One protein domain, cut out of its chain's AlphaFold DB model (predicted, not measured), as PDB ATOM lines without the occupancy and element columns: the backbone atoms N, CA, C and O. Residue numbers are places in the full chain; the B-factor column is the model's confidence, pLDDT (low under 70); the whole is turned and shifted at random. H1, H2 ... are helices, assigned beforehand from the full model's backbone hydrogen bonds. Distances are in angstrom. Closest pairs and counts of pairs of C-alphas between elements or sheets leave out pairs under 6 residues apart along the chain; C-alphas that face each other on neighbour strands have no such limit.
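Overview. This is residues 434 to 531 of the 702 residues of an uncharacterized protein of Lachnospiraceae bacterium (UniProt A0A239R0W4). The longest helix, H2, runs through the middle of a small all-helix body, and the other four helices pack round it. H1 folds back beside it as a helical hairpin, H3 and H5 cross it on two other sides, and short H4 packs on its residues 459 to 466. The printed part has 98 residues, with five named helices in the order H1, H2, H3, H4, H5 and no named strand. It is compact, with a radius of gyration of the C-alphas of 12.7 A and spans of 39 by 29 by 21 A.

Along the chain. H1, residues 434 to 449, begins with C-alpha 434 at (266.932, 406.994, 304.015) and is 22.7 A long from first to last C-alpha. H2, residues 459 to 477, is 26.9 A long and begins with C-alpha 459 at (232.537, 416.353, 301.352). H3, residues 486 to 499, is 19.4 A long. H4, residues 507 to 513, measures 10.0 A. H5, residues 517 to 531, is 21.1 A long and ends with C-alpha 531 at (242.284, 433.879, 306.057).

Arrangement. H2 is the hub and touches the four other helices. H1 and H2 form a hairpin and run opposite ways at a shallow tilt of 17 degrees; their closest C-alphas, those of His 449 and Met 465, are 5.4 A apart. H3 touches H2 at a steep tilt of 67 degrees, with the closest C-alphas, of Ser 467 and Ala 493, 4.7 A apart. H1 and H3 are near each other, with 5 pairs of C-alphas within 10 A. H4 runs the same way as H2 at a shallow tilt of 25 degrees and touches it; the closest C-alphas, of Asn 459 and Pro 507, are 5.8 A apart. H5 touches residues 466 to 473 of H2 and stands about perpendicular to it, at 80 degrees; the closest C-alphas, of Met 470 and Val 520, are 6.4 A apart. H4 and H5 touch only at the corner by their link, where the closest C-alphas, of Ala 513 and Lys 519, are 4.7 A apart. H1 and H5 are close but not clearly touching. H3 is apart from H4 and H5, and H1 is apart from H4. In H1, H2, H4 and H5 every O i to N i+4 pair is within hydrogen-bond range; in H3 it is 8 of 10.

Size, cuts and confidence. The two C-alphas farthest apart, those of Arg 434 and Gln 506, are 38.8 A apart. The printed part has no cut. The link from H4 to H5 is tight, the other three are short, and no link is long. The mean pLDDT of the printed part is 90.4; residues 434 to 435 and 479 to 481 are under 70.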
ATOM      1  N   ARG A 434     268.043 406.685 303.112       67.06
ATOM      2  CA  ARG A 434     266.932 406.994 304.015       67.06
ATOM      3  C   ARG A 434     266.140 408.233 303.592       67.06
ATOM      4  O   ARG A 434     264.921 408.237 303.747       67.06
ATOM      5  N   LYS A 435     266.777 409.273 303.044       67.75
ATOM      6  CA  LYS A 435     266.106 410.471 302.501       67.75
ATOM      7  C   LYS A 435     265.326 410.148 301.229       67.75
ATOM      8  O   LYS A 435     264.172 410.554 301.121       67.75
ATOM      9  N   VAL A 436     265.915 409.381 300.308       74.44
ATOM     10  CA  VAL A 436     265.227 408.949 299.076       74.44
ATOM     11  C   VAL A 436     264.026 408.069 299.417       74.44
ATOM     12  O   VAL A 436     262.936 408.264 298.881       74.44
ATOM     13  N   GLU A 437     264.196 407.131 300.349       82.06
ATOM     14  CA  GLU A 437     263.117 406.269 300.826       82.06
ATOM     15  C   GLU A 437     262.013 407.071 301.536       82.06
ATOM     16  O   GLU A 437     260.828 406.852 301.290       82.06
ATOM     17  N   THR A 438     262.384 408.048 302.368       84.50
ATOM     18  CA  THR A 438     261.431 408.928 303.061       84.50
ATOM     19  C   THR A 438     260.623 409.768 302.070       84.50
ATOM     20  O   THR A 438     259.397 409.810 302.167       84.50
ATOM     21  N   ALA A 439     261.274 410.376 301.072       85.31
ATOM     22  CA  ALA A 439     260.598 411.137 300.023       85.31
ATOM     23  C   ALA A 439     259.642 410.257 299.201       85.31
ATOM     24  O   ALA A 439     258.516 410.671 298.921       85.31
ATOM     25  N   LYS A 440     260.046 409.020 298.874       89.00
ATOM     26  CA  LYS A 440     259.166 408.038 298.219       89.00
ATOM     27  C   LYS A 440     257.933 407.734 299.068       89.00
ATOM     28  O   LYS A 440     256.832 407.803 298.537       89.00
ATOM     29  N   LYS A 441     258.086 407.485 300.375       93.31
ATOM     30  CA  LYS A 441     256.953 407.224 301.285       93.31
ATOM     31  C   LYS A 441     255.971 408.399 301.349       93.31
ATOM     32  O   LYS A 441     254.767 408.175 301.266       93.31
ATOM     33  N   TYR A 442     256.461 409.640 301.424       94.19
ATOM     34  CA  TYR A 442     255.591 410.821 301.348       94.19
ATOM     35  C   TYR A 442     254.878 410.934 299.995       94.19
ATOM     36  O   TYR A 442     253.683 411.205 299.971       94.19
ATOM     37  N   ASN A 443     255.571 410.693 298.877       92.81
ATOM     38  CA  ASN A 443     254.956 410.729 297.547       92.81
ATOM     39  C   ASN A 443     253.883 409.642 297.376       92.81
ATOM     40  O   ASN A 443     252.814 409.927 296.842       92.81
ATOM     41  N   THR A 444     254.132 408.425 297.870       95.69
ATOM     42  CA  THR A 444     253.129 407.352 297.904       95.69
ATOM     43  C   THR A 444     251.914 407.788 298.714       95.69
ATOM     44  O   THR A 444     250.801 407.752 298.197       95.69
ATOM     45  N   TYR A 445     252.119 408.310 299.926       96.56
ATOM     46  CA  TYR A 445     251.021 408.806 300.756       96.56
ATOM     47  C   TYR A 445     250.224 409.924 300.064       96.56
ATOM     48  O   TYR A 445     248.996 409.916 300.096       96.56
ATOM     49  N   LEU A 446     250.896 410.859 299.385       95.19
ATOM     50  CA  LEU A 446     250.235 411.913 298.610       95.19
ATOM     51  C   LEU A 446     249.392 411.342 297.468       95.19
ATOM     52  O   LEU A 446     248.255 411.769 297.294       95.19
ATOM     53  N   SER A 447     249.896 410.347 296.735       94.12
ATOM     54  CA  SER A 447     249.146 409.688 295.653       94.12
ATOM     55  C   SER A 447     247.937 408.876 296.140       94.12
ATOM     56  O   SER A 447     247.000 408.624 295.387       94.12
ATOM     57  N   GLU A 448     247.924 408.474 297.413       95.69
ATOM     58  CA  GLU A 448     246.772 407.814 298.037       95.69
ATOM     59  C   GLU A 448     245.674 408.808 298.446       95.69
ATOM     60  O   GLU A 448     244.517 408.409 298.568       95.69
ATOM     61  N   HIS A 449     246.026 410.085 298.629       96.38
ATOM     62  CA  HIS A 449     245.146 411.141 299.143       96.38
ATOM     63  C   HIS A 449     244.875 412.265 298.128       96.38
ATOM     64  O   HIS A 449     244.200 413.230 298.471       96.38
ATOM     65  N   THR A 450     245.390 412.159 296.901       95.94
ATOM     66  CA  THR A 450     245.169 413.103 295.788       95.94
ATOM     67  C   THR A 450     244.944 412.335 294.480       95.94
ATOM     68  O   THR A 450     245.300 411.161 294.379       95.94
ATOM     69  N   GLY A 451     244.341 412.982 293.483       95.50
ATOM     70  CA  GLY A 451     243.974 412.397 292.191       95.50
ATOM     71  C   GLY A 451     242.461 412.310 292.000       95.50
ATOM     72  O   GLY A 451     241.726 412.013 292.940       95.50
ATOM     73  N   GLU A 452     241.989 412.514 290.768       92.38
ATOM     74  CA  GLU A 452     240.552 412.543 290.430       92.38
ATOM     75  C   GLU A 452     239.800 411.293 290.918       92.38
ATOM     76  O   GLU A 452     238.731 411.393 291.513       92.38
ATOM     77  N   ASN A 453     240.422 410.117 290.788       92.62
ATOM     78  CA  ASN A 453     239.858 408.831 291.213       92.62
ATOM     79  C   ASN A 453     239.815 408.624 292.742       92.62
ATOM     80  O   ASN A 453     239.329 407.594 293.208       92.62
ATOM     81  N   LYS A 454     240.386 409.540 293.534       92.31
ATOM     82  CA  LYS A 454     240.381 409.490 295.007       92.31
ATOM     83  C   LYS A 454     239.310 410.388 295.622       92.31
ATOM     84  O   LYS A 454     239.018 410.250 296.808       92.31
ATOM     85  N   ILE A 455     238.716 411.278 294.828       94.31
ATOM     86  CA  ILE A 455     237.702 412.223 295.282       94.31
ATOM     87  C   ILE A 455     236.400 411.468 295.587       94.31
ATOM     88  O   ILE A 455     235.842 410.784 294.737       94.31
ATOM     89  N   SER A 456     235.900 411.610 296.814       94.56
ATOM     90  CA  SER A 456     234.627 411.042 297.265       94.56
ATOM     91  C   SER A 456     233.458 411.989 296.979       94.56
ATOM     92  O   SER A 456     233.637 413.201 296.877       94.56
ATOM     93  N   ASP A 457     232.233 411.468 296.927       92.50
ATOM     94  CA  ASP A 457     231.021 412.304 296.927       92.50
ATOM     95  C   ASP A 457     230.688 412.874 298.311       92.50
ATOM     96  O   ASP A 457     229.906 413.814 298.438       92.50
ATOM     97  N   VAL A 458     231.308 412.340 299.368       96.06
ATOM     98  CA  VAL A 458     231.123 412.829 300.736       96.06
ATOM     99  C   VAL A 458     232.140 413.935 301.019       96.06
ATOM    100  O   VAL A 458     233.329 413.652 301.183       96.06
ATOM    101  N   ASN A 459     231.673 415.184 301.134       94.50
ATOM    102  CA  ASN A 459     232.537 416.353 301.352       94.50
ATOM    103  C   ASN A 459     233.467 416.199 302.567       94.50
ATOM    104  O   ASN A 459     234.660 416.467 302.476       94.50
ATOM    105  N   GLU A 460     232.941 415.674 303.675       96.00
ATOM    106  CA  GLU A 460     233.710 415.429 304.900       96.00
ATOM    107  C   GLU A 460     234.942 414.541 304.657       96.00
ATOM    108  O   GLU A 460     236.035 414.810 305.154       96.00
ATOM    109  N   LYS A 461     234.803 413.505 303.820       95.94
ATOM    110  CA  LYS A 461     235.930 412.633 303.467       95.94
ATOM    111  C   LYS A 461     236.979 413.387 302.654       95.94
ATOM    112  O   LYS A 461     238.168 413.227 302.921       95.94
ATOM    113  N   ASN A 462     236.551 414.227 301.711       96.88
ATOM    114  CA  ASN A 462     237.456 415.047 300.905       96.88
ATOM    115  C   ASN A 462     238.199 416.075 301.765       96.88
ATOM    116  O   ASN A 462     239.408 416.227 301.618       96.88
ATOM    117  N   ARG A 463     237.520 416.717 302.722       97.31
ATOM    118  CA  ARG A 463     238.138 417.633 303.692       97.31
ATOM    119  C   ARG A 463     239.278 416.956 304.461       97.31
ATOM    120  O   ARG A 463     240.400 417.463 304.503       97.31
ATOM    121  N   VAL A 464     239.016 415.765 305.004       96.69
ATOM    122  CA  VAL A 464     240.017 414.968 305.733       96.69
ATOM    123  C   VAL A 464     241.164 414.510 304.821       96.69
ATOM    124  O   VAL A 464     242.316 414.478 305.252       96.69
ATOM    125  N   MET A 465     240.890 414.155 303.562       97.44
ATOM    126  CA  MET A 465     241.946 413.828 302.595       97.44
ATOM    127  C   MET A 465     242.819 415.045 302.280       97.44
ATOM    128  O   MET A 465     244.043 414.924 302.265       97.44
ATOM    129  N   LEU A 466     242.207 416.218 302.103       97.31
ATOM    130  CA  LEU A 466     242.909 417.455 301.779       97.31
ATOM    131  C   LEU A 466     243.853 417.863 302.911       97.31
ATOM    132  O   LEU A 466     245.034 418.101 302.665       97.31
ATOM    133  N   SER A 467     243.384 417.852 304.161       96.62
ATOM    134  CA  SER A 467     244.228 418.182 305.317       96.62
ATOM    135  C   SER A 467     245.406 417.211 305.489       96.62
ATOM    136  O   SER A 467     246.515 417.637 305.826       96.62
ATOM    137  N   LYS A 468     245.213 415.918 305.196       97.56
ATOM    138  CA  LYS A 468     246.288 414.909 305.177       97.56
ATOM    139  C   LYS A 468     247.294 415.135 304.054       97.56
ATOM    140  O   LYS A 468     248.497 415.044 304.301       97.56
ATOM    141  N   ALA A 469     246.826 415.457 302.849       96.88
ATOM    142  CA  ALA A 469     247.694 415.764 301.718       96.88
ATOM    143  C   ALA A 469     248.547 417.014 301.995       96.88
ATOM    144  O   ALA A 469     249.763 416.990 301.812       96.88
ATOM    145  N   MET A 470     247.945 418.071 302.547       94.62
ATOM    146  CA  MET A 470     248.663 419.276 302.975       94.62
ATOM    147  C   MET A 470     249.715 418.966 304.042       94.62
ATOM    148  O   MET A 470     250.862 419.394 303.930       94.62
ATOM    149  N   ALA A 471     249.350 418.187 305.065       93.56
ATOM    150  CA  ALA A 471     250.270 417.793 306.126       93.56
ATOM    151  C   ALA A 471     251.467 417.003 305.585       93.56
ATOM    152  O   ALA A 471     252.602 417.247 305.996       93.56
ATOM    153  N   ALA A 472     251.227 416.080 304.652       94.69
ATOM    154  CA  ALA A 472     252.277 415.313 304.001       94.69
ATOM    155  C   ALA A 472     253.206 416.203 303.156       94.69
ATOM    156  O   ALA A 472     254.420 416.052 303.272       94.69
ATOM    157  N   LEU A 473     252.672 417.163 302.389       92.00
ATOM    158  CA  LEU A 473     253.479 418.151 301.653       92.00
ATOM    159  C   LEU A 473     254.342 418.995 302.599       92.00
ATOM    160  O   LEU A 473     255.557 419.050 302.444       92.00
ATOM    161  N   MET A 474     253.747 419.568 303.650       88.75
ATOM    162  CA  MET A 474     254.477 420.390 304.624       88.75
ATOM    163  C   MET A 474     255.594 419.619 305.345       88.75
ATOM    164  O   MET A 474     256.639 420.184 305.664       88.75
ATOM    165  N   LEU A 475     255.375 418.336 305.652       89.50
ATOM    166  CA  LEU A 475     256.372 417.491 306.316       89.50
ATOM    167  C   LEU A 475     257.472 417.014 305.361       89.50
ATOM    168  O   LEU A 475     258.613 416.863 305.802       89.50
ATOM    169  N   LYS A 476     257.136 416.810 304.083       89.56
ATOM    170  CA  LYS A 476     258.077 416.490 303.007       89.56
ATOM    171  C   LYS A 476     259.008 417.670 302.708       89.56
ATOM    172  O   LYS A 476     260.213 417.465 302.613       89.56
ATOM    173  N   ASP A 477     258.458 418.879 302.617       82.94
ATOM    174  CA  ASP A 477     259.186 420.080 302.180       82.94
ATOM    175  C   ASP A 477     259.831 420.861 303.347       82.94
ATOM    176  O   ASP A 477     260.590 421.809 303.147       82.94
ATOM    177  N   GLY A 478     259.541 420.476 304.594       75.06
ATOM    178  CA  GLY A 478     260.032 421.153 305.792       75.06
ATOM    179  C   GLY A 478     261.538 420.986 306.050       75.06
ATOM    180  O   GLY A 478     262.145 419.947 305.779       75.06
ATOM    181  N   ALA A 479     262.144 421.996 306.682       54.94
ATOM    182  CA  ALA A 479     263.546 421.955 307.095       54.94
ATOM    183  C   ALA A 479     263.799 420.793 308.079       54.94
ATOM    184  O   ALA A 479     263.222 420.747 309.169       54.94
ATOM    185  N   GLY A 480     264.675 419.857 307.696       57.84
ATOM    186  CA  GLY A 480     265.156 418.778 308.568       57.84
ATOM    187  C   GLY A 480     264.778 417.346 308.177       57.84
ATOM    188  O   GLY A 480     265.094 416.452 308.953       57.84
ATOM    189  N   ASN A 481     264.159 417.100 307.009       61.16
ATOM    190  CA  ASN A 481     263.824 415.747 306.518       61.16
ATOM    191  C   ASN A 481     263.169 414.875 307.602       61.16
ATOM    192  O   ASN A 481     263.705 413.836 307.996       61.16
ATOM    193  N   LYS A 482     262.027 415.327 308.136       76.62
ATOM    194  CA  LYS A 482     261.333 414.593 309.199       76.62
ATOM    195  C   LYS A 482     261.018 413.176 308.727       76.62
ATOM    196  O   LYS A 482     260.418 412.996 307.666       76.62
ATOM    197  N   ALA A 483     261.396 412.189 309.540       85.31
ATOM    198  CA  ALA A 483     261.105 410.788 309.271       85.31
ATOM    199  C   ALA A 483     259.616 410.607 308.945       85.31
ATOM    200  O   ALA A 483     258.752 411.178 309.615       85.31
ATOM    201  N   TYR A 484     259.333 409.824 307.904       91.00
ATOM    202  CA  TYR A 484     257.963 409.532 307.507       91.00
ATOM    203  C   TYR A 484     257.210 408.866 308.663       91.00
ATOM    204  O   TYR A 484     257.634 407.835 309.186       91.00
ATOM    205  N   SER A 485     256.087 409.462 309.056       94.44
ATOM    206  CA  SER A 485     255.246 408.975 310.145       94.44
ATOM    207  C   SER A 485     253.794 409.350 309.874       94.44
ATOM    208  O   SER A 485     253.430 410.525 309.910       94.44
ATOM    209  N   VAL A 486     252.948 408.341 309.652       94.38
ATOM    210  CA  VAL A 486     251.501 408.525 309.436       94.38
ATOM    211  C   VAL A 486     250.849 409.207 310.640       94.38
ATOM    212  O   VAL A 486     250.034 410.109 310.474       94.38
ATOM    213  N   SER A 487     251.261 408.842 311.857       94.44
ATOM    214  CA  SER A 487     250.782 409.478 313.091       94.44
ATOM    215  C   SER A 487     251.112 410.975 313.123       94.44
ATOM    216  O   SER A 487     250.265 411.807 313.453       94.44
ATOM    217  N   THR A 488     252.323 411.346 312.697       90.88
ATOM    218  CA  THR A 488     252.726 412.754 312.598       90.88
ATOM    219  C   THR A 488     251.936 413.485 311.516       90.88
ATOM    220  O   THR A 488     251.483 414.596 311.775       90.88
ATOM    221  N   ILE A 489     251.720 412.864 310.349       94.31
ATOM    222  CA  ILE A 489     250.885 413.432 309.281       94.31
ATOM    223  C   ILE A 489     249.468 413.690 309.798       94.31
ATOM    224  O   ILE A 489     248.987 414.808 309.672       94.31
ATOM    225  N   HIS A 490     248.824 412.718 310.447       95.44
ATOM    226  CA  HIS A 490     247.468 412.882 310.981       95.44
ATOM    227  C   HIS A 490     247.390 413.977 312.052       95.44
ATOM    228  O   HIS A 490     246.510 414.832 311.998       95.44
ATOM    229  N   SER A 491     248.355 414.024 312.975       89.31
ATOM    230  CA  SER A 491     248.401 415.077 313.996       89.31
ATOM    231  C   SER A 491     248.595 416.477 313.399       89.31
ATOM    232  O   SER A 491     248.093 417.463 313.943       89.31
ATOM    233  N   VAL A 492     249.339 416.592 312.294       89.19
ATOM    234  CA  VAL A 492     249.487 417.852 311.555       89.19
ATOM    235  C   VAL A 492     248.222 418.157 310.748       89.19
ATOM    236  O   VAL A 492     247.780 419.301 310.767       89.19
ATOM    237  N   ALA A 493     247.590 417.158 310.133       93.25
ATOM    238  CA  ALA A 493     246.357 417.300 309.361       93.25
ATOM    239  C   ALA A 493     245.219 417.873 310.213       93.25
ATOM    240  O   ALA A 493     244.621 418.870 309.832       93.25
ATOM    241  N   GLU A 494     245.007 417.355 311.424       90.19
ATOM    242  CA  GLU A 494     244.014 417.897 312.366       90.19
ATOM    243  C   GLU A 494     244.269 419.361 312.754       90.19
ATOM    244  O   GLU A 494     243.354 420.079 313.166       90.19
ATOM    245  N   LYS A 495     245.531 419.808 312.717       85.06
ATOM    246  CA  LYS A 495     245.877 421.212 312.970       85.06
ATOM    247  C   LYS A 495     245.638 422.060 311.736       85.06
ATOM    248  O   LYS A 495     245.183 423.186 311.897       85.06
ATOM    249  N   ILE A 496     245.962 421.549 310.549       89.25
ATOM    250  CA  ILE A 496     245.734 422.228 309.271       89.25
ATOM    251  C   ILE A 496     244.241 422.417 309.037       89.25
ATOM    252  O   ILE A 496     243.835 423.531 308.740       89.25
ATOM    253  N   ASP A 497     243.442 421.376 309.255       90.44
ATOM    254  CA  ASP A 497     241.986 421.391 309.097       90.44
ATOM    255  C   ASP A 497     241.339 422.553 309.866       90.44
ATOM    256  O   ASP A 497     240.643 423.387 309.289       90.44
ATOM    257  N   ARG A 498     241.718 422.697 311.142       83.62
ATOM    258  CA  ARG A 498     241.312 423.817 312.006       83.62
ATOM    259  C   ARG A 498     241.971 425.149 311.647       83.62
ATOM    260  O   ARG A 498     241.387 426.205 311.845       83.62
ATOM    261  N   THR A 499     243.221 425.133 311.185       80.94
ATOM    262  CA  THR A 499     243.989 426.361 310.909       80.94
ATOM    263  C   THR A 499     243.537 427.050 309.639       80.94
ATOM    264  O   THR A 499     243.495 428.273 309.606       80.94
ATOM    265  N   LEU A 500     243.207 426.264 308.621       87.75
ATOM    266  CA  LEU A 500     242.725 426.737 307.335       87.75
ATOM    267  C   LEU A 500     241.196 426.742 307.251       87.75
ATOM    268  O   LEU A 500     240.665 426.971 306.163       87.75
ATOM    269  N   ASP A 501     240.514 426.499 308.376       89.00
ATOM    270  CA  ASP A 501     239.058 426.497 308.491       89.00
ATOM    271  C   ASP A 501     238.407 425.752 307.313       89.00
ATOM    272  O   ASP A 501     237.656 426.324 306.519       89.00
ATOM    273  N   LEU A 502     238.825 424.495 307.114       92.44
ATOM    274  CA  LEU A 502     238.417 423.713 305.943       92.44
ATOM    275  C   LEU A 502     236.949 423.274 306.019       92.44
ATOM    276  O   LEU A 502     236.372 422.905 305.001       92.44
ATOM    277  N   GLU A 503     236.342 423.327 307.205       91.94
ATOM    278  CA  GLU A 503     234.921 423.051 307.423       91.94
ATOM    279  C   GLU A 503     234.008 424.014 306.661       91.94
ATOM    280  O   GLU A 503     233.002 423.587 306.101       91.94
ATOM    281  N   ASN A 504     234.398 425.287 306.570       90.00
ATOM    282  CA  ASN A 504     233.613 426.331 305.914       90.00
ATOM    283  C   ASN A 504     233.982 426.536 304.431       90.00
ATOM    284  O   ASN A 504     233.526 427.489 303.794       90.00
ATOM    285  N   VAL A 505     234.821 425.668 303.856       93.19
ATOM    286  CA  VAL A 505     235.212 425.737 302.441       93.19
ATOM    287  C   VAL A 505     234.175 425.023 301.573       93.19
ATOM    288  O   VAL A 505     233.752 423.909 301.871       93.19
ATOM    289  N   GLN A 506     233.805 425.651 300.452       95.31
ATOM    290  CA  GLN A 506     232.863 425.072 299.489       95.31
ATOM    291  C   GLN A 506     233.366 423.718 298.944       95.31
ATOM    292  O   GLN A 506     234.544 423.631 298.562       95.31
ATOM    293  N   PRO A 507     232.506 422.682 298.861       96.12
ATOM    294  CA  PRO A 507     232.906 421.339 298.438       96.12
ATOM    295  C   PRO A 507     233.665 421.303 297.108       96.12
ATOM    296  O   PRO A 507     234.637 420.565 296.957       96.12
ATOM    297  N   GLU A 508     233.275 422.135 296.146       96.31
ATOM    298  CA  GLU A 508     233.868 422.205 294.810       96.31
ATOM    299  C   GLU A 508     235.328 422.670 294.869       96.31
ATOM    300  O   GLU A 508     236.176 422.127 294.158       96.31
ATOM    301  N   ARG A 509     235.652 423.619 295.762       96.44
ATOM    302  CA  ARG A 509     237.032 424.091 295.966       96.44
ATOM    303  C   ARG A 509     237.906 423.000 296.586       96.44
ATOM    304  O   ARG A 509     239.051 422.841 296.169       96.44
ATOM    305  N   ILE A 510     237.368 422.219 297.529       96.44
ATOM    306  CA  ILE A 510     238.078 421.073 298.127       96.44
ATOM    307  C   ILE A 510     238.352 420.008 297.058       96.44
ATOM    308  O   ILE A 510     239.476 419.515 296.955       96.44
ATOM    309  N   ARG A 511     237.352 419.675 296.228       97.06
ATOM    310  CA  ARG A 511     237.508 418.707 295.128       97.06
ATOM    311  C   ARG A 511     238.561 419.175 294.121       97.06
ATOM    312  O   ARG A 511     239.428 418.385 293.763       97.06
ATOM    313  N   ALA A 512     238.542 420.450 293.728       96.00
ATOM    314  CA  ALA A 512     239.530 421.024 292.813       96.00
ATOM    315  C   ALA A 512     240.963 420.979 293.378       96.00
ATOM    316  O   ALA A 512     241.902 420.653 292.652       96.00
ATOM    317  N   ALA A 513     241.135 421.242 294.677       96.56
ATOM    318  CA  ALA A 513     242.440 421.175 295.338       96.56
ATOM    319  C   ALA A 513     243.016 419.749 295.375       96.56
ATOM    320  O   ALA A 513     244.227 419.568 295.291       96.56
ATOM    321  N   LEU A 514     242.162 418.726 295.478       97.44
ATOM    322  CA  LEU A 514     242.567 417.319 295.570       97.44
ATOM    323  C   LEU A 514     242.988 416.681 294.242       97.44
ATOM    324  O   LEU A 514     243.498 415.560 294.259       97.44
ATOM    325  N   VAL A 515     242.801 417.356 293.103       96.44
ATOM    326  CA  VAL A 515     243.107 416.808 291.767       96.44
ATOM    327  C   VAL A 515     244.578 416.404 291.638       96.44
ATOM    328  O   VAL A 515     244.882 415.377 291.032       96.44
ATOM    329  N   SER A 516     245.498 417.165 292.235       95.69
ATOM    330  CA  SER A 516     246.926 416.841 292.240       95.69
ATOM    331  C   SER A 516     247.647 417.451 293.449       95.69
ATOM    332  O   SER A 516     247.149 418.412 294.040       95.69
ATOM    333  N   PRO A 517     248.848 416.958 293.813       93.50
ATOM    334  CA  PRO A 517     249.662 417.573 294.864       93.50
ATOM    335  C   PRO A 517     249.965 419.063 294.626       93.50
ATOM    336  O   PRO A 517     249.996 419.840 295.580       93.50
ATOM    337  N   ASP A 518     250.132 419.481 293.371       92.56
ATOM    338  CA  ASP A 518     250.374 420.888 293.030       92.56
ATOM    339  C   ASP A 518     249.144 421.754 293.330       92.56
ATOM    340  O   ASP A 518     249.276 422.831 293.913       92.56
ATOM    341  N   LYS A 519     247.937 421.245 293.039       95.56
ATOM    342  CA  LYS A 519     246.671 421.913 293.376       95.56
ATOM    343  C   LYS A 519     246.432 422.012 294.876       95.56
ATOM    344  O   LYS A 519     245.894 423.018 295.336       95.56
ATOM    345  N   VAL A 520     246.910 421.041 295.656       94.38
ATOM    346  CA  VAL A 520     246.912 421.151 297.120       94.38
ATOM    347  C   VAL A 520     247.796 422.318 297.565       94.38
ATOM    348  O   VAL A 520     247.373 423.121 298.394       94.38
ATOM    349  N   ASN A 521     249.005 422.449 297.010       88.88
ATOM    350  CA  ASN A 521     249.926 423.532 297.366       88.88
ATOM    351  C   ASN A 521     249.395 424.918 296.951       88.88
ATOM    352  O   ASN A 521     249.480 425.869 297.728       88.88
ATOM    353  N   GLU A 522     248.809 425.034 295.754       91.62
ATOM    354  CA  GLU A 522     248.120 426.252 295.300       91.62
ATOM    355  C   GLU A 522     246.995 426.640 296.266       91.62
ATOM    356  O   GLU A 522     246.977 427.764 296.771       91.62
ATOM    357  N   PHE A 523     246.129 425.685 296.621       93.94
ATOM    358  CA  PHE A 523     245.033 425.925 297.552       93.94
ATOM    359  C   PHE A 523     245.531 426.360 298.939       93.94
ATOM    360  O   PHE A 523     244.941 427.258 299.538       93.94
ATOM    361  N   VAL A 524     246.618 425.775 299.466       88.44
ATOM    362  CA  VAL A 524     247.203 426.207 300.753       88.44
ATOM    363  C   VAL A 524     247.590 427.681 300.698       88.44
ATOM    364  O   VAL A 524     247.267 428.427 301.624       88.44
ATOM    365  N   LYS A 525     248.257 428.114 299.623       86.75
ATOM    366  CA  LYS A 525     248.673 429.513 299.453       86.75
ATOM    367  C   LYS A 525     247.465 430.438 299.361       86.75
ATOM    368  O   LYS A 525     247.394 431.409 300.109       86.75
ATOM    369  N   GLU A 526     246.494 430.105 298.512       90.62
ATOM    370  CA  GLU A 526     245.262 430.885 298.350       90.62
ATOM    371  C   GLU A 526     244.480 431.000 299.658       90.62
ATOM    372  O   GLU A 526     244.102 432.099 300.062       90.62
ATOM    373  N   ARG A 527     244.274 429.881 300.357       91.06
ATOM    374  CA  ARG A 527     243.512 429.849 301.608       91.06
ATOM    375  C   ARG A 527     244.237 430.577 302.734       91.06
ATOM    376  O   ARG A 527     243.596 431.231 303.551       91.06
ATOM    377  N   THR A 528     245.567 430.502 302.765       87.75
ATOM    378  CA  THR A 528     246.374 431.266 303.725       87.75
ATOM    379  C   THR A 528     246.205 432.765 303.494       87.75
ATOM    380  O   THR A 528     245.947 433.494 304.445       87.75
ATOM    381  N   VAL A 529     246.267 433.225 302.241       88.44
ATOM    382  CA  VAL A 529     245.992 434.629 301.893       88.44
ATOM    383  C   VAL A 529     244.562 435.010 302.286       88.44
ATOM    384  O   VAL A 529     244.360 436.034 302.925       88.44
ATOM    385  N   GLU A 530     243.570 434.182 301.960       89.75
ATOM    386  CA  GLU A 530     242.155 434.450 302.254       89.75
ATOM    387  C   GLU A 530     241.890 434.655 303.757       89.75
ATOM    388  O   GLU A 530     241.140 435.552 304.138       89.75
ATOM    389  N   LEU A 531     242.517 433.843 304.613       89.94
ATOM    390  CA  LEU A 531     242.284 433.879 306.057       89.94
ATOM    391  C   LEU A 531     243.148 434.899 306.796       89.94
ATOM    392  O   LEU A 531     242.679 435.528 307.744       89.94
TER     393      LEU A 531